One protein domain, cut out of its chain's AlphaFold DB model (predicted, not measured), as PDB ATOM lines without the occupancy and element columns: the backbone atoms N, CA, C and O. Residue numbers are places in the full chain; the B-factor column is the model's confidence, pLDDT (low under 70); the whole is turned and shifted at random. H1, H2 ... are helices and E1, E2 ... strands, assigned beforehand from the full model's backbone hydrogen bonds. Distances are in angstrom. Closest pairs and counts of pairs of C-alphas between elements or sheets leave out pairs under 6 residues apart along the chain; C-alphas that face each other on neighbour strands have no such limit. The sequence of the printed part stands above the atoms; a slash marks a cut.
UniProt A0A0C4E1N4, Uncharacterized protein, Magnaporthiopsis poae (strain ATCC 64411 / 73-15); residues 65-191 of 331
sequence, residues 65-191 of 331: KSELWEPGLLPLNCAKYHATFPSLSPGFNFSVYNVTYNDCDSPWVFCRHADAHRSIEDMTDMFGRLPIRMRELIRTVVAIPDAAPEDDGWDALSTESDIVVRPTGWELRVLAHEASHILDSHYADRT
ATOM      1  N   LYS A  65       7.121   3.512  86.475       96.94
ATOM      2  CA  LYS A  65       7.046   2.474  85.453       96.94
ATOM      3  C   LYS A  65       6.848   3.142  84.099       96.94
ATOM      4  O   LYS A  65       5.934   3.952  83.950       96.94
ATOM      5  N   SER A  66       7.658   2.759  83.119       96.94
ATOM      6  CA  SER A  66       7.509   3.160  81.723       96.94
ATOM      7  C   SER A  66       6.883   2.031  80.897       96.94
ATOM      8  O   SER A  66       7.263   0.863  80.994       96.94
ATOM      9  N   GLU A  67       5.893   2.377  80.081       96.06
ATOM     10  CA  GLU A  67       5.223   1.474  79.148       96.06
ATOM     11  C   GLU A  67       5.343   2.047  77.738       96.06
ATOM     12  O   GLU A  67       4.795   3.109  77.441       96.06
ATOM     13  N   LEU A  68       6.090   1.355  76.879       94.75
ATOM     14  CA  LEU A  68       6.283   1.745  75.487       94.75
ATOM     15  C   LEU A  68       4.966   1.598  74.709       94.75
ATOM     16  O   LEU A  68       4.291   0.573  74.805       94.75
ATOM     17  N   TRP A  69       4.617   2.619  73.931       91.44
ATOM     18  CA  TRP A  69       3.486   2.580  73.007       91.44
ATOM     19  C   TRP A  69       3.773   1.673  71.810       91.44
ATOM     20  O   TRP A  69       4.924   1.381  71.483       91.44
ATOM     21  N   GLU A  70       2.720   1.257  71.107       85.06
ATOM     22  CA  GLU A  70       2.889   0.527  69.853       85.06
ATOM     23  C   GLU A  70       3.720   1.353  68.846       85.06
ATOM     24  O   GLU A  70       3.485   2.559  68.694       85.06
ATOM     25  N   PRO A  71       4.690   0.732  68.145       80.31
ATOM     26  CA  PRO A  71       5.499   1.427  67.151       80.31
ATOM     27  C   PRO A  71       4.646   2.150  66.098       80.31
ATOM     28  O   PRO A  71       3.722   1.573  65.528       80.31
ATOM     29  N   GLY A  72       4.984   3.409  65.811       73.06
ATOM     30  CA  GLY A  72       4.268   4.245  64.837       73.06
ATOM     31  C   GLY A  72       3.099   5.057  65.410       73.06
ATOM     32  O   GLY A  72       2.497   5.848  64.685       73.06
ATOM     33  N   LEU A  73       2.783   4.921  66.700       79.25
ATOM     34  CA  LEU A  73       1.888   5.854  67.388       79.25
ATOM     35  C   LEU A  73       2.680   7.049  67.921       79.25
ATOM     36  O   LEU A  73       3.663   6.875  68.639       79.25
ATOM     37  N   LEU A  74       2.231   8.265  67.596       80.50
ATOM     38  CA  LEU A  74       2.857   9.499  68.066       80.50
ATOM     39  C   LEU A  74       1.775  10.499  68.488       80.50
ATOM     40  O   LEU A  74       0.859  10.770  67.708       80.50
ATOM     41  N   PRO A  75       1.842  11.074  69.700       81.19
ATOM     42  CA  PRO A  75       0.911  12.117  70.084       81.19
ATOM     43  C   PRO A  75       1.191  13.382  69.261       81.19
ATOM     44  O   PRO A  75       2.336  13.667  68.882       81.19
ATOM     45  N   LEU A  76       0.131  14.136  68.962       75.94
ATOM     46  CA  LEU A  76       0.180  15.271  68.036       75.94
ATOM     47  C   LEU A  76       1.231  16.314  68.442       75.94
ATOM     48  O   LEU A  76       1.944  16.867  67.603       75.94
ATOM     49  N   ASN A  77       1.364  16.542  69.742       74.94
ATOM     50  CA  ASN A  77       2.321  17.475  70.306       74.94
ATOM     51  C   ASN A  77       3.782  17.023  70.166       74.94
ATOM     52  O   ASN A  77       4.640  17.881  70.033       74.94
ATOM     53  N   CYS A  78       4.095  15.727  70.096       81.44
ATOM     54  CA  CYS A  78       5.458  15.281  69.775       81.44
ATOM     55  C   CYS A  78       5.743  15.354  68.276       81.44
ATOM     56  O   CYS A  78       6.828  15.759  67.859       81.44
ATOM     57  N   ALA A  79       4.736  15.034  67.461       79.06
ATOM     58  CA  ALA A  79       4.804  15.196  66.016       79.06
ATOM     59  C   ALA A  79       5.076  16.654  65.618       79.06
ATOM     60  O   ALA A  79       5.792  16.907  64.646       79.06
ATOM     61  N   LYS A  80       4.546  17.621  66.384       78.56
ATOM     62  CA  LYS A  80       4.723  19.048  66.086       78.56
ATOM     63  C   LYS A  80       6.200  19.444  66.032       78.56
ATOM     64  O   LYS A  80       6.607  20.114  65.089       78.56
ATOM     65  N   TYR A  81       7.010  18.943  66.965       79.94
ATOM     66  CA  TYR A  81       8.417  19.324  67.079       79.94
ATOM     67  C   TYR A  81       9.265  18.842  65.907       79.94
ATOM     68  O   TYR A  81      10.140  19.583  65.468       79.94
ATOM     69  N   HIS A  82       8.961  17.673  65.333       78.69
ATOM     70  CA  HIS A  82       9.640  17.196  64.123       78.69
ATOM     71  C   HIS A  82       9.557  18.208  62.970       78.69
ATOM     72  O   HIS A  82      10.531  18.421  62.255       78.69
ATOM     73  N   ALA A  83       8.404  18.856  62.796       72.12
ATOM     74  CA  ALA A  83       8.221  19.858  61.751       72.12
ATOM     75  C   ALA A  83       8.773  21.244  62.131       72.12
ATOM     76  O   ALA A  83       8.903  22.102  61.259       72.12
ATOM     77  N   THR A  84       9.079  21.476  63.412       74.94
ATOM     78  CA  THR A  84       9.646  22.736  63.908       74.94
ATOM     79  C   THR A  84      11.170  22.743  63.859       74.94
ATOM     80  O   THR A  84      11.747  23.771  63.516       74.94
ATOM     81  N   PHE A  85      11.822  21.624  64.188       79.62
ATOM     82  CA  PHE A  85      13.272  21.587  64.388       79.62
ATOM     83  C   PHE A  85      13.989  20.767  63.311       79.62
ATOM     84  O   PHE A  85      13.789  19.551  63.236       79.62
ATOM     85  N   PRO A  86      14.860  21.398  62.502       81.69
ATOM     86  CA  PRO A  86      15.768  20.712  61.588       81.69
ATOM     87  C   PRO A  86      16.504  19.503  62.187       81.69
ATOM     88  O   PRO A  86      16.605  18.479  61.510       81.69
ATOM     89  N   SER A  87      16.944  19.571  63.452       82.31
ATOM     90  CA  SER A  87      17.613  18.448  64.150       82.31
ATOM     91  C   SER A  87      16.775  17.172  64.286       82.31
ATOM     92  O   SER A  87      17.317  16.115  64.598       82.31
ATOM     93  N   LEU A  88      15.466  17.241  64.043       83.25
ATOM     94  CA  LEU A  88      14.550  16.104  64.125       83.25
ATOM     95  C   LEU A  88      14.224  15.489  62.756       83.25
ATOM     96  O   LEU A  88      13.381  14.601  62.668       83.25
ATOM     97  N   SER A  89      14.857  15.952  61.676       78.31
ATOM     98  CA  SER A  89      14.683  15.423  60.315       78.31
ATOM     99  C   SER A  89      15.853  14.522  59.877       78.31
ATOM    100  O   SER A  89      16.974  14.744  60.324       78.31
ATOM    101  N   PRO A  90      15.655  13.548  58.955       63.78
ATOM    102  CA  PRO A  90      14.426  13.216  58.235       63.78
ATOM    103  C   PRO A  90      13.697  11.999  58.842       63.78
ATOM    104  O   PRO A  90      13.895  10.869  58.409       63.78
ATOM    105  N   GLY A  91      12.816  12.194  59.823       66.75
ATOM    106  CA  GLY A  91      11.880  11.148  60.248       66.75
ATOM    107  C   GLY A  91      11.235  11.410  61.602       66.75
ATOM    108  O   GLY A  91      11.796  12.096  62.447       66.75
ATOM    109  N   PHE A  92      10.059  10.831  61.836       75.75
ATOM    110  CA  PHE A  92       9.397  10.863  63.143       75.75
ATOM    111  C   PHE A  92       9.948   9.739  64.033       75.75
ATOM    112  O   PHE A  92       9.245   8.789  64.378       75.75
ATOM    113  N   ASN A  93      11.236   9.821  64.372       86.25
ATOM    114  CA  ASN A  93      11.957   8.764  65.085       86.25
ATOM    115  C   ASN A  93      11.801   8.904  66.600       86.25
ATOM    116  O   ASN A  93      12.777   9.086  67.320       86.25
ATOM    117  N   PHE A  94      10.569   8.831  67.094       89.31
ATOM    118  CA  PHE A  94      10.276   8.902  68.522       89.31
ATOM    119  C   PHE A  94       9.814   7.552  69.065       89.31
ATOM    120  O   PHE A  94       8.941   6.898  68.497       89.31
ATOM    121  N   SER A  95      10.360   7.172  70.217       92.12
ATOM    122  CA  SER A  95       9.749   6.185  71.103       92.12
ATOM    123  C   SER A  95       8.861   6.919  72.102       92.12
ATOM    124  O   SER A  95       9.326   7.841  72.777       92.12
ATOM    125  N   VAL A  96       7.592   6.521  72.186       93.69
ATOM    126  CA  VAL A  96       6.609   7.139  73.081       93.69
ATOM    127  C   VAL A  96       6.319   6.212  74.247       93.69
ATOM    128  O   VAL A  96       6.106   5.020  74.047       93.69
ATOM    129  N   TYR A  97       6.295   6.761  75.457       95.31
ATOM    130  CA  TYR A  97       6.059   6.015  76.683       95.31
ATOM    131  C   TYR A  97       4.924   6.639  77.487       95.31
ATOM    132  O   TYR A  97       4.856   7.860  77.628       95.31
ATOM    133  N   ASN A  98       4.090   5.792  78.084       94.94
ATOM    134  CA  ASN A  98       3.333   6.157  79.276       94.94
ATOM    135  C   ASN A  98       4.229   5.941  80.493       94.94
ATOM    136  O   ASN A  98       4.670   4.823  80.745       94.94
ATOM    137  N   VAL A  99       4.487   6.998  81.256       96.00
ATOM    138  CA  VAL A  99       5.272   6.941  82.491       96.00
ATOM    139  C   VAL A  99       4.346   7.183  83.667       96.00
ATOM    140  O   VAL A  99       3.787   8.268  83.804       96.00
ATOM    141  N   THR A 100       4.192   6.180  84.526       94.00
ATOM    142  CA  THR A 100       3.380   6.270  85.746       94.00
ATOM    143  C   THR A 100       4.302   6.318  86.954       94.00
ATOM    144  O   THR A 100       5.067   5.379  87.174       94.00
ATOM    145  N   TYR A 101       4.245   7.401  87.722       93.62
ATOM    146  CA  TYR A 101       4.989   7.540  88.975       93.62
ATOM    147  C   TYR A 101       4.178   6.976  90.140       93.62
ATOM    148  O   TYR A 101       2.954   7.047  90.142       93.62
ATOM    149  N   ASN A 102       4.848   6.455  91.167       92.31
ATOM    150  CA  ASN A 102       4.165   5.870  92.329       92.31
ATOM    151  C   ASN A 102       3.304   6.868  93.124       92.31
ATOM    152  O   ASN A 102       2.486   6.453  93.942       92.31
ATOM    153  N   ASP A 103       3.496   8.164  92.892       88.88
ATOM    154  CA  ASP A 103       2.751   9.252  93.511       88.88
ATOM    155  C   ASP A 103       1.670   9.859  92.600       88.88
ATOM    156  O   ASP A 103       1.167  10.947  92.871       88.88
ATOM    157  N   CYS A 104       1.297   9.185  91.507       87.38
ATOM    158  CA  CYS A 104       0.173   9.588  90.666       87.38
ATOM    159  C   CYS A 104      -0.334   8.429  89.806       87.38
ATOM    160  O   CYS A 104       0.405   7.845  89.020       87.38
ATOM    161  N   ASP A 105      -1.635   8.147  89.888       85.44
ATOM    162  CA  ASP A 105      -2.245   7.039  89.143       85.44
ATOM    163  C   ASP A 105      -2.415   7.352  87.636       85.44
ATOM    164  O   ASP A 105      -2.756   6.470  86.850       85.44
ATOM    165  N   SER A 106      -2.200   8.607  87.218       85.31
ATOM    166  CA  SER A 106      -2.292   9.027  85.815       85.31
ATOM    167  C   SER A 106      -0.910   9.070  85.154       85.31
ATOM    168  O   SER A 106      -0.045   9.797  85.639       85.31
ATOM    169  N   PRO A 107      -0.693   8.375  84.020       90.50
ATOM    170  CA  PRO A 107       0.592   8.404  83.336       90.50
ATOM    171  C   PRO A 107       0.835   9.749  82.648       90.50
ATOM    172  O   PRO A 107      -0.096  10.335  82.091       90.50
ATOM    173  N   TRP A 108       2.092  10.181  82.602       92.88
ATOM    174  CA  TRP A 108       2.591  11.221  81.701       92.88
ATOM    175  C   TRP A 108       3.025  10.612  80.374       92.88
ATOM    176  O   TRP A 108       3.435   9.454  80.320       92.88
ATOM    177  N   VAL A 109       2.974  11.410  79.308       93.62
ATOM    178  CA  VAL A 109       3.477  10.996  77.997       93.62
ATOM    179  C   VAL A 109       4.899  11.504  77.819       93.62
ATOM    180  O   VAL A 109       5.169  12.694  77.971       93.62
ATOM    181  N   PHE A 110       5.806  10.585  77.516       95.94
ATOM    182  CA  PHE A 110       7.210  10.869  77.258       95.94
ATOM    183  C   PHE A 110       7.523  10.532  75.808       95.94
ATOM    184  O   PHE A 110       7.280   9.409  75.373       95.94
ATOM    185  N   CYS A 111       8.094  11.478  75.074       94.19
ATOM    186  CA  CYS A 111       8.571  11.268  73.715       94.19
ATOM    187  C   CYS A 111      10.085  11.378  73.696       94.19
ATOM    188  O   CYS A 111      10.649  12.442  73.930       94.19
ATOM    189  N   ARG A 112      10.757  10.274  73.393       95.44
ATOM    190  CA  ARG A 112      12.212  10.234  73.291       95.44
ATOM    191  C   ARG A 112      12.604  10.051  71.835       95.44
ATOM    192  O   ARG A 112      12.317   9.000  71.262       95.44
ATOM    193  N   HIS A 113      13.256  11.049  71.247       93.62
ATOM    194  CA  HIS A 113      13.838  10.893  69.917       93.62
ATOM    195  C   HIS A 113      14.907   9.789  69.938       93.62
ATOM    196  O   HIS A 113      15.600   9.618  70.943       93.62
ATOM    197  N   ALA A 114      15.064   9.037  68.851       92.25
ATOM    198  CA  ALA A 114      16.027   7.940  68.759       92.25
ATOM    199  C   ALA A 114      17.454   8.415  69.081       92.25
ATOM    200  O   ALA A 114      18.157   7.757  69.852       92.25
ATOM    201  N   ASP A 115      17.797   9.606  68.585       92.62
ATOM    202  CA  ASP A 115      19.098  10.261  68.772       92.62
ATOM    203  C   ASP A 115      19.193  11.100  70.059       92.62
ATOM    204  O   ASP A 115      20.207  11.746  70.309       92.62
ATOM    205  N   ALA A 116      18.155  11.118  70.901       93.88
ATOM    206  CA  ALA A 116      18.253  11.786  72.192       93.88
ATOM    207  C   ALA A 116      19.270  11.065  73.092       93.88
ATOM    208  O   ALA A 116      19.209   9.848  73.278       93.88
ATOM    209  N   HIS A 117      20.182  11.824  73.703       94.12
ATOM    210  CA  HIS A 117      21.274  11.248  74.498       94.12
ATOM    211  C   HIS A 117      20.805  10.583  75.797       94.12
ATOM    212  O   HIS A 117      21.433   9.634  76.260       94.12
ATOM    213  N   ARG A 118      19.714  11.069  76.395       94.31
ATOM    214  CA  ARG A 118      19.170  10.505  77.638       94.31
ATOM    215  C   ARG A 118      18.350   9.262  77.361       94.31
ATOM    216  O   ARG A 118      17.576   9.245  76.405       94.31
ATOM    217  N   SER A 119      18.504   8.238  78.194       96.31
ATOM    218  CA  SER A 119      17.601   7.087  78.195       96.31
ATOM    219  C   SER A 119      16.239   7.473  78.777       96.31
ATOM    220  O   SER A 119      16.100   8.528  79.396       96.31
ATOM    221  N   ILE A 120      15.219   6.630  78.586       97.25
ATOM    222  CA  ILE A 120      13.920   6.882  79.219       97.25
ATOM    223  C   ILE A 120      14.054   6.856  80.746       97.25
ATOM    224  O   ILE A 120      13.450   7.688  81.407       97.25
ATOM    225  N   GLU A 121      14.908   5.993  81.300       97.44
ATOM    226  CA  GLU A 121      15.174   5.916  82.739       97.44
ATOM    227  C   GLU A 121      15.712   7.250  83.270       97.44
ATOM    228  O   GLU A 121      15.101   7.823  84.170       97.44
ATOM    229  N   ASP A 122      16.760   7.805  82.646       96.88
ATOM    230  CA  ASP A 122      17.334   9.106  83.017       96.88
ATOM    231  C   ASP A 122      16.293  10.234  82.940       96.88
ATOM    232  O   ASP A 122      16.210  11.081  83.835       96.88
ATOM    233  N   MET A 123      15.483  10.244  81.873       97.94
ATOM    234  CA  MET A 123      14.413  11.230  81.705       97.94
ATOM    235  C   MET A 123      13.395  11.127  82.842       97.94
ATOM    236  O   MET A 123      13.000  12.144  83.418       97.94
ATOM    237  N   THR A 124      12.959   9.905  83.162       97.81
ATOM    238  CA  THR A 124      11.953   9.673  84.200       97.81
ATOM    239  C   THR A 124      12.484   9.953  85.599       97.81
ATOM    240  O   THR A 124      11.753  10.525  86.408       97.81
ATOM    241  N   ASP A 125      13.747   9.639  85.876       97.00
ATOM    242  CA  ASP A 125      14.383   9.928  87.156       97.00
ATOM    243  C   ASP A 125      14.492  11.434  87.377       97.00
ATOM    244  O   ASP A 125      14.126  11.927  88.445       97.00
ATOM    245  N   MET A 126      14.950  12.187  86.371       97.44
ATOM    246  CA  MET A 126      15.107  13.634  86.506       97.44
ATOM    247  C   MET A 126      13.756  14.352  86.580       97.44
ATOM    248  O   MET A 126      13.548  15.166  87.476       97.44
ATOM    249  N   PHE A 127      12.808  14.018  85.697       97.56
ATOM    250  CA  PHE A 127      11.468  14.611  85.739       97.56
ATOM    251  C   PHE A 127      10.727  14.264  87.032       97.56
ATOM    252  O   PHE A 127      10.068  15.124  87.608       97.56
ATOM    253  N   GLY A 128      10.870  13.032  87.529       95.75
ATOM    254  CA  GLY A 128      10.213  12.562  88.751       95.75
ATOM    255  C   GLY A 128      10.604  13.338  90.005       95.75
ATOM    256  O   GLY A 128       9.832  13.368  90.959       95.75
ATOM    257  N   ARG A 129      11.768  13.999  89.993       95.75
ATOM    258  CA  ARG A 129      12.218  14.884  91.076       95.75
ATOM    259  C   ARG A 129      11.450  16.200  91.120       95.75
ATOM    260  O   ARG A 129      11.424  16.843  92.163       95.75
ATOM    261  N   LEU A 130      10.809  16.628  90.031       95.19
ATOM    262  CA  LEU A 130       9.936  17.793  90.112       95.19
ATOM    263  C   LEU A 130       8.806  17.520  91.113       95.19
ATOM    264  O   LEU A 130       8.207  16.433  91.088       95.19
ATOM    265  N   PRO A 131       8.458  18.502  91.961       91.94
ATOM    266  CA  PRO A 131       7.305  18.376  92.834       91.94
ATOM    267  C   PRO A 131       6.050  18.001  92.045       91.94
ATOM    268  O   PRO A 131       5.814  18.519  90.948       91.94
ATOM    269  N   ILE A 132       5.225  17.114  92.607       88.38
ATOM    270  CA  ILE A 132       4.064  16.550  91.904       88.38
ATOM    271  C   ILE A 132       3.140  17.634  91.334       88.38
ATOM    272  O   ILE A 132       2.693  17.520  90.200       88.38
ATOM    273  N   ARG A 133       2.940  18.737  92.058       86.00
ATOM    274  CA  ARG A 133       2.094  19.863  91.627       86.00
ATOM    275  C   ARG A 133       2.635  20.629  90.430       86.00
ATOM    276  O   ARG A 133       1.853  21.210  89.690       86.00
ATOM    277  N   MET A 134       3.951  20.632  90.229       90.06
ATOM    278  CA  MET A 134       4.543  21.160  88.999       90.06
ATOM    279  C   MET A 134       4.371  20.154  87.860       90.06
ATOM    280  O   MET A 134       3.978  20.536  86.762       90.06
ATOM    281  N   ARG A 135       4.580  18.856  88.134       91.50
ATOM    282  CA  ARG A 135       4.358  17.787  87.145       91.50
ATOM    283  C   ARG A 135       2.914  17.710  86.657       91.50
ATOM    284  O   ARG A 135       2.701  17.404  85.490       91.50
ATOM    285  N   GLU A 136       1.930  17.985  87.510       87.06
ATOM    286  CA  GLU A 136       0.499  17.977  87.163       87.06
ATOM    287  C   GLU A 136       0.146  18.938  86.024       87.06
ATOM    288  O   GLU A 136      -0.745  18.635  85.229       87.06
ATOM    289  N   LEU A 137       0.859  20.062  85.934       86.12
ATOM    290  CA  LEU A 137       0.671  21.060  84.883       86.12
ATOM    291  C   LEU A 137       1.322  20.646  83.563       86.12
ATOM    292  O   LEU A 137       1.095  21.286  82.550       86.12
ATOM    293  N   ILE A 138       2.150  19.602  83.563       90.00
ATOM    294  CA  ILE A 138       2.919  19.181  82.397       90.00
ATOM    295  C   ILE A 138       2.206  18.007  81.735       90.00
ATOM    296  O   ILE A 138       2.011  16.937  82.324       90.00
ATOM    297  N   ARG A 139       1.841  18.182  80.465       88.00
ATOM    298  CA  ARG A 139       1.132  17.161  79.692       88.00
ATOM    299  C   ARG A 139       2.088  16.169  79.033       88.00
ATOM    300  O   ARG A 139       1.764  14.977  78.963       88.00
ATOM    301  N   THR A 140       3.243  16.632  78.541       90.88
ATOM    302  CA  THR A 140       4.215  15.813  77.795       90.88
ATOM    303  C   THR A 140       5.650  16.292  77.979       90.88
ATOM    304  O   THR A 140       5.925  17.489  78.014       90.88
ATOM    305  N   VAL A 141       6.566  15.328  78.070       96.19
ATOM    306  CA  VAL A 141       8.009  15.553  78.195       96.19
ATOM    307  C   VAL A 141       8.701  15.012  76.951       96.19
ATOM    308  O   VAL A 141       8.493  13.857  76.578       96.19
ATOM    309  N   VAL A 142       9.524  15.826  76.299       94.56
ATOM    310  CA  VAL A 142      10.156  15.480  75.024       94.56
ATOM    311  C   VAL A 142      11.674  15.583  75.138       94.56
ATOM    312  O   VAL A 142      12.198  16.652  75.420       94.56
ATOM    313  N   ALA A 143      12.391  14.486  74.881       95.88
ATOM    314  CA  ALA A 143      13.840  14.514  74.684       95.88
ATOM    315  C   ALA A 143      14.170  14.546  73.194       95.88
ATOM    316  O   ALA A 143      13.709  13.691  72.429       95.88
ATOM    317  N   ILE A 144      15.018  15.493  72.812       93.31
ATOM    318  CA  ILE A 144      15.486  15.692  71.437       93.31
ATOM    319  C   ILE A 144      17.030  15.693  71.399       93.31
ATOM    320  O   ILE A 144      17.654  15.806  72.459       93.31
ATOM    321  N   PRO A 145      17.666  15.509  70.227       93.25
ATOM    322  CA  PRO A 145      19.122  15.553  70.115       93.25
ATOM    323  C   PRO A 145      19.667  16.983  70.262       93.25
ATOM    324  O   PRO A 145      18.927  17.952  70.480       93.25
ATOM    325  N   ASP A 146      20.988  17.107  70.144       90.75
ATOM    326  CA  ASP A 146      21.659  18.401  70.056       90.75
ATOM    327  C   ASP A 146      21.088  19.271  68.926       90.75
ATOM    328  O   ASP A 146      20.520  18.787  67.942       90.75
ATOM    329  N   ALA A 147      21.238  20.584  69.089       86.62
ATOM    330  CA  ALA A 147      20.834  21.560  68.090       86.62
ATOM    331  C   ALA A 147      21.589  21.340  66.776       86.62
ATOM    332  O   ALA A 147      22.819  21.248  66.757       86.62
ATOM    333  N   ALA A 148      20.847  21.302  65.667       84.75
ATOM    334  CA  ALA A 148      21.453  21.518  64.361       84.75
ATOM    335  C   ALA A 148      21.973  22.969  64.283       84.75
ATOM    336  O   ALA A 148      21.462  23.829  65.001       84.75
ATOM    337  N   PRO A 149      22.958  23.291  63.425       84.12
ATOM    338  CA  PRO A 149      23.450  24.666  63.275       84.12
ATOM    339  C   PRO A 149      22.362  25.700  62.940       84.12
ATOM    340  O   PRO A 149      22.542  26.890  63.192       84.12
ATOM    341  N   GLU A 150      21.265  25.248  62.334       81.25
ATOM    342  CA  GLU A 150      20.102  26.050  61.960       81.25
ATOM    343  C   GLU A 150      19.063  26.188  63.082       81.25
ATOM    344  O   GLU A 150      18.154  27.012  62.967       81.25
ATOM    345  N   ASP A 151      19.179  25.387  64.142       75.31
ATOM    346  CA  ASP A 151      18.308  25.468  65.305       75.31
ATOM    347  C   ASP A 151      18.754  26.589  66.256       75.31
ATOM    348  O   ASP A 151      19.929  26.955  66.343       75.31
ATOM    349  N   ASP A 152      17.814  27.069  67.068       73.69
ATOM    350  CA  ASP A 152      18.138  27.896  68.227       73.69
ATOM    351  C   ASP A 152      18.863  27.072  69.314       73.69
ATOM    352  O   ASP A 152      18.532  25.911  69.577       73.69
ATOM    353  N   GLY A 153      19.848  27.695  69.968       77.44
ATOM    354  CA  GLY A 153      20.747  27.066  70.947       77.44
ATOM    355  C   GLY A 153      20.244  27.060  72.395       77.44
ATOM    356  O   GLY A 153      21.024  27.353  73.295       77.44
ATOM    357  N   TRP A 154      18.957  26.800  72.622       85.69
ATOM    358  CA  TRP A 154      18.384  26.631  73.965       85.69
ATOM    359  C   TRP A 154      18.614  25.210  74.497       85.69
ATOM    360  O   TRP A 154      18.645  24.252  73.723       85.69
ATOM    361  N   ASP A 155      18.736  25.065  75.819       88.69
ATOM    362  CA  ASP A 155      18.911  23.764  76.483       88.69
ATOM    363  C   ASP A 155      17.573  23.069  76.772       88.69
ATOM    364  O   ASP A 155      17.456  21.844  76.663       88.69
ATOM    365  N   ALA A 156      16.543  23.852  77.092       92.62
ATOM    366  CA  ALA A 156      15.161  23.410  77.169       92.62
ATOM    367  C   ALA A 156      14.208  24.522  76.693       92.62
ATOM    368  O   ALA A 156      14.624  25.661  76.477       92.62
ATOM    369  N   LEU A 157      12.954  24.151  76.449       88.38
ATOM    370  CA  LEU A 157      11.854  25.089  76.271       88.38
ATOM    371  C   LEU A 157      10.562  24.500  76.816       88.38
ATOM    372  O   LEU A 157      10.370  23.278  76.860       88.38
ATOM    373  N   SER A 158       9.632  25.392  77.109       86.06
ATOM    374  CA  SER A 158       8.260  25.082  77.466       86.06
ATOM    375  C   SER A 158       7.306  25.784  76.515       86.06
ATOM    376  O   SER A 158       7.520  26.904  76.047       86.06
ATOM    377  N   THR A 159       6.237  25.087  76.159       77.44
ATOM    378  CA  THR A 159       5.202  25.643  75.291       77.44
ATOM    379  C   THR A 159       3.880  24.973  75.590       77.44
ATOM    380  O   THR A 159       3.794  23.745  75.607       77.44
ATOM    381  N   GLU A 160       2.852  25.790  75.829       77.19
ATOM    382  CA  GLU A 160       1.579  25.333  76.388       77.19
ATOM    383  C   GLU A 160       1.854  24.650  77.734       77.19
ATOM    384  O   GLU A 160       2.139  25.340  78.706       77.19
ATOM    385  N   SER A 161       1.887  23.320  77.742       85.50
ATOM    386  CA  SER A 161       2.201  22.488  78.905       85.50
ATOM    387  C   SER A 161       3.143  21.335  78.557       85.50
ATOM    388  O   SER A 161       3.182  20.304  79.231       85.50
ATOM    389  N   ASP A 162       3.881  21.473  77.459       87.75
ATOM    390  CA  ASP A 162       4.962  20.568  77.090       87.75
ATOM    391  C   ASP A 162       6.297  21.113  77.586       87.75
ATOM    392  O   ASP A 162       6.516  22.326  77.554       87.75
ATOM    393  N   ILE A 163       7.213  20.212  77.935       93.50
ATOM    394  CA  ILE A 163       8.629  20.539  78.117       93.50
ATOM    395  C   ILE A 163       9.441  19.762  77.086       93.50
ATOM    396  O   ILE A 163       9.316  18.540  76.979       93.50
ATOM    397  N   VAL A 164      10.291  20.469  76.342       93.31
ATOM    398  CA  VAL A 164      11.219  19.896  75.362       93.31
ATOM    399  C   VAL A 164      12.639  20.162  75.825       93.31
ATOM    400  O   VAL A 164      12.982  21.293  76.144       93.31
ATOM    401  N   VAL A 165      13.466  19.123  75.859       95.81
ATOM    402  CA  VAL A 165      14.771  19.162  76.519       95.81
ATOM    403  C   VAL A 165      15.840  18.577  75.603       95.81
ATOM    404  O   VAL A 165      15.712  17.450  75.106       95.81
ATOM    405  N   ARG A 166      16.914  19.340  75.403       93.62
ATOM    406  CA  ARG A 166      18.142  18.903  74.728       93.62
ATOM    407  C   ARG A 166      19.079  18.195  75.708       93.62
ATOM    408  O   ARG A 166      18.852  18.241  76.915       93.62
ATOM    409  N   PRO A 167      20.147  17.527  75.243       93.69
ATOM    410  CA  PRO A 167      21.009  16.728  76.116       93.69
ATOM    411  C   PRO A 167      21.551  17.454  77.361       93.69
ATOM    412  O   PRO A 167      21.634  16.844  78.431       93.69
ATOM    413  N   THR A 168      21.872  18.741  77.232       90.62
ATOM    414  CA  THR A 168      22.400  19.627  78.283       90.62
ATOM    415  C   THR A 168      21.338  20.152  79.249       90.62
ATOM    416  O   THR A 168      21.670  20.451  80.387       90.62
ATOM    417  N   GLY A 169      20.060  20.193  78.857       93.75
ATOM    418  CA  GLY A 169      18.966  20.724  79.683       93.75
ATOM    419  C   GLY A 169      18.400  19.755  80.726       93.75
ATOM    420  O   GLY A 169      17.457  20.095  81.436       93.75
ATOM    421  N   TRP A 170      18.940  18.537  80.834       95.19
ATOM    422  CA  TRP A 170      18.482  17.519  81.792       95.19
ATOM    423  C   TRP A 170      19.030  17.753  83.205       95.19
ATOM    424  O   TRP A 170      19.663  16.880  83.800       95.19
ATOM    425  N   GLU A 171      18.759  18.938  83.737       94.44
ATOM    426  CA  GLU A 171      19.098  19.371  85.089       94.44
ATOM    427  C   GLU A 171      17.818  19.754  85.834       94.44
ATOM    428  O   GLU A 171      16.908  20.348  85.256       94.44
ATOM    429  N   LEU A 172      17.734  19.445  87.133       95.69
ATOM    430  CA  LEU A 172      16.510  19.693  87.903       95.69
ATOM    431  C   LEU A 172      16.126  21.180  87.917       95.69
ATOM    432  O   LEU A 172      14.943  21.495  87.812       95.69
ATOM    433  N   ARG A 173      17.105  22.094  87.998       95.00
ATOM    434  CA  ARG A 173      16.837  23.537  87.916       95.00
ATOM    435  C   ARG A 173      16.256  23.926  86.562       95.00
ATOM    436  O   ARG A 173      15.298  24.687  86.544       95.00
ATOM    437  N   VAL A 174      16.782  23.394  85.459       95.69
ATOM    438  CA  VAL A 174      16.265  23.677  84.110       95.69
ATOM    439  C   VAL A 174      14.845  23.134  83.960       95.69
ATOM    440  O   VAL A 174      13.951  23.859  83.545       95.69
ATOM    441  N   LEU A 175      14.570  21.903  84.403       97.25
ATOM    442  CA  LEU A 175      13.198  21.384  84.380       97.25
ATOM    443  C   LEU A 175      12.244  22.206  85.262       97.25
ATOM    444  O   LEU A 175      11.088  22.404  84.899       97.25
ATOM    445  N   ALA A 176      12.714  22.688  86.415       96.62
ATOM    446  CA  ALA A 176      11.929  23.539  87.305       96.62
ATOM    447  C   ALA A 176      11.690  24.935  86.712       96.62
ATOM    448  O   ALA A 176      10.611  25.494  86.904       96.62
ATOM    449  N   HIS A 177      12.668  25.473  85.983       96.69
ATOM    450  CA  HIS A 177      12.550  26.699  85.201       96.69
ATOM    451  C   HIS A 177      11.441  26.545  84.151       96.69
ATOM    452  O   HIS A 177      10.461  27.290  84.180       96.69
ATOM    453  N   GLU A 178      11.499  25.500  83.323       95.69
ATOM    454  CA  GLU A 178      10.479  25.253  82.295       95.69
ATOM    455  C   GLU A 178       9.089  24.992  82.885       95.69
ATOM    456  O   GLU A 178       8.077  25.517  82.420       95.69
ATOM    457  N   ALA A 179       9.020  24.226  83.972       94.56
ATOM    458  CA  ALA A 179       7.774  24.017  84.697       94.56
ATOM    459  C   ALA A 179       7.226  25.324  85.306       94.56
ATOM    460  O   ALA A 179       6.013  25.469  85.475       94.56
ATOM    461  N   SER A 180       8.096  26.289  85.615       94.25
ATOM    462  CA  SER A 180       7.697  27.595  86.144       94.25
ATOM    463  C   SER A 180       7.158  28.530  85.067       94.25
ATOM    464  O   SER A 180       6.267  29.314  85.373       94.25
ATOM    465  N   HIS A 181       7.587  28.419  83.808       90.94
ATOM    466  CA  HIS A 181       6.885  29.082  82.701       90.94
ATOM    467  C   HIS A 181       5.450  28.581  82.549       90.94
ATOM    468  O   HIS A 181       4.521  29.372  82.369       90.94
ATOM    469  N   ILE A 182       5.252  27.267  82.670       88.38
ATOM    470  CA  ILE A 182       3.918  26.667  82.632       88.38
ATOM    471  C   ILE A 182       3.107  27.197  83.823       88.38
ATOM    472  O   ILE A 182       2.029  27.754  83.622       88.38
ATOM    473  N   LEU A 183       3.655  27.161  85.040       87.69
ATOM    474  CA  LEU A 183       3.027  27.750  86.230       87.69
ATOM    475  C   LEU A 183       2.629  29.227  86.028       87.69
ATOM    476  O   LEU A 183       1.494  29.593  86.327       87.69
ATOM    477  N   ASP A 184       3.528  30.048  85.480       87.56
ATOM    478  CA  ASP A 184       3.309  31.475  85.194       87.56
ATOM    479  C   ASP A 184       2.140  31.708  84.226       87.56
ATOM    480  O   ASP A 184       1.373  32.661  84.370       87.56
ATOM    481  N   SER A 185       1.990  30.818  83.241       80.25
ATOM    482  CA  SER A 185       0.918  30.885  82.243       80.25
ATOM    483  C   SER A 185      -0.432  30.383  82.752       80.25
ATOM    484  O   SER A 185      -1.477  30.889  82.334       80.25
ATOM    485  N   HIS A 186      -0.419  29.413  83.670       75.44
ATOM    486  CA  HIS A 186      -1.632  28.839  84.243       75.44
ATOM    487  C   HIS A 186      -2.218  29.720  85.335       75.44
ATOM    488  O   HIS A 186      -3.426  29.739  85.502       75.44
ATOM    489  N   TYR A 187      -1.420  30.481  86.073       73.88
ATOM    490  CA  TYR A 187      -1.927  31.207  87.230       73.88
ATOM    491  C   TYR A 187      -1.611  32.695  87.117       73.88
ATOM    492  O   TYR A 187      -0.455  33.081  87.087       73.88
ATOM    493  N   ALA A 188      -2.637  33.548  87.124       67.88
ATOM    494  CA  ALA A 188      -2.467  34.989  87.333       67.88
ATOM    495  C   ALA A 188      -2.343  35.324  88.831       67.88
ATOM    496  O   ALA A 188      -1.697  36.299  89.214       67.88
ATOM    497  N   ASP A 189      -2.971  34.507  89.682       63.78
ATOM    498  CA  ASP A 189      -2.857  34.502  91.136       63.78
ATOM    499  C   ASP A 189      -3.024  33.070  91.692       63.78
ATOM    500  O   ASP A 189      -3.437  32.151  90.984       63.78
ATOM    501  N   ARG A 190      -2.729  32.860  92.984       60.03
ATOM    502  CA  ARG A 190      -2.770  31.532  93.641       60.03
ATOM    503  C   ARG A 190      -4.135  30.820  93.605       60.03
ATOM    504  O   ARG A 190      -4.213  29.636  93.914       60.03
ATOM    505  N   THR A 191      -5.220  31.552  93.347       56.94
ATOM    506  CA  THR A 191      -6.603  31.042  93.337       56.94
ATOM    507  C   THR A 191      -7.144  30.832  91.929       56.94
ATOM    508  O   THR A 191      -8.088  30.061  91.747       56.94
TER     509      THR A 191
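AT A GLANCE: This is residues 65 to 191 of the 331 residues of an uncharacterized protein of Magnaporthiopsis poae (strain ATCC 64411 / 73-15) (UniProt A0A0C4E1N4). A strongly twisted sheet of six strands makes the middle of the domain, with H2 over one face and H1 over the opposite face, while the long helix H4 packs along the edge strand E6. The small H3 packs on H4. The printed part has 127 residues with four named helices and seven named strands, in the order E1 E2 H1 E3 E4 H2 H3 E5 E6 E7 H4, a mixed class of helices and strands. The sheet runs E1, E3, E4, E5, E7, E6 and is mixed. The whole is compact, with a radius of gyration of the C-alphas of 14.0 A and spans of 44 by 31 by 24 A.

HOW THE PARTS SIT: Edge strand E1, residues 65 to 68, is antiparallel to E3, residues 94 to 101, with N 67 and O 98 2.8 A apart, within hydrogen-bond range. E2, residues 73 to 75, pairs with no named strand. H1, residues 76 to 84, is on the sheet at a height of 9.0 A, over E5, residues 140 to 143. E3 and E4, residues 108 to 113, form a hairpin, with N 97 and O 110 2.8 A apart. H2, residues 120 to 128, is on the opposite face from H1; its closest C-alphas to E4 are Ile 120 and Arg 112, 7.0 A. E4, H2, H3, residues 132 to 135, and E5 form a strand-helix-strand unit, two parallel neighbour strands with helices between, with a left-handed crossover; N 143 and O 111 are 2.8 A apart. E7, residues 162 to 165, is parallel to E5, with N 165 and O 142 at 2.8 A, and forms a hairpin with edge strand E6, residues 156 to 159, with N 164 and O 157 at 2.9 A. H4, residues 172 to 186, is on the sheet at a height of 8.6 A and runs along the strands, at 16 degrees to E6 on the local plane. H3 touches H4, closest at the C-alphas of Met 134 and Ala 179, 6.1 A. Every O i to N i+4 pair is within hydrogen-bond range in H2 and H4; H1 has 2 of 5, beside 5 of 6 O i to N i+3 pairs, and H3 is too short for such a pair.

IN THESE COORDINATES: E1 begins at C-alpha 65, (7.046, 2.474, 85.453). E3 is 21.2 A long, E4 16.3 A and H4 20.6 A; H4 ends at C-alpha 186, (-1.632, 28.839, 84.243).

THE WHOLE: The C-alphas of Pro 90 and Thr 191 are the two farthest apart, 44.6 A. The printed part has no cut. E5 to E6 is a long link, residues 144 to 155. Mean pLDDT of the printed part is 87.8; residues 90 to 91 and 188 to 191 are under 70.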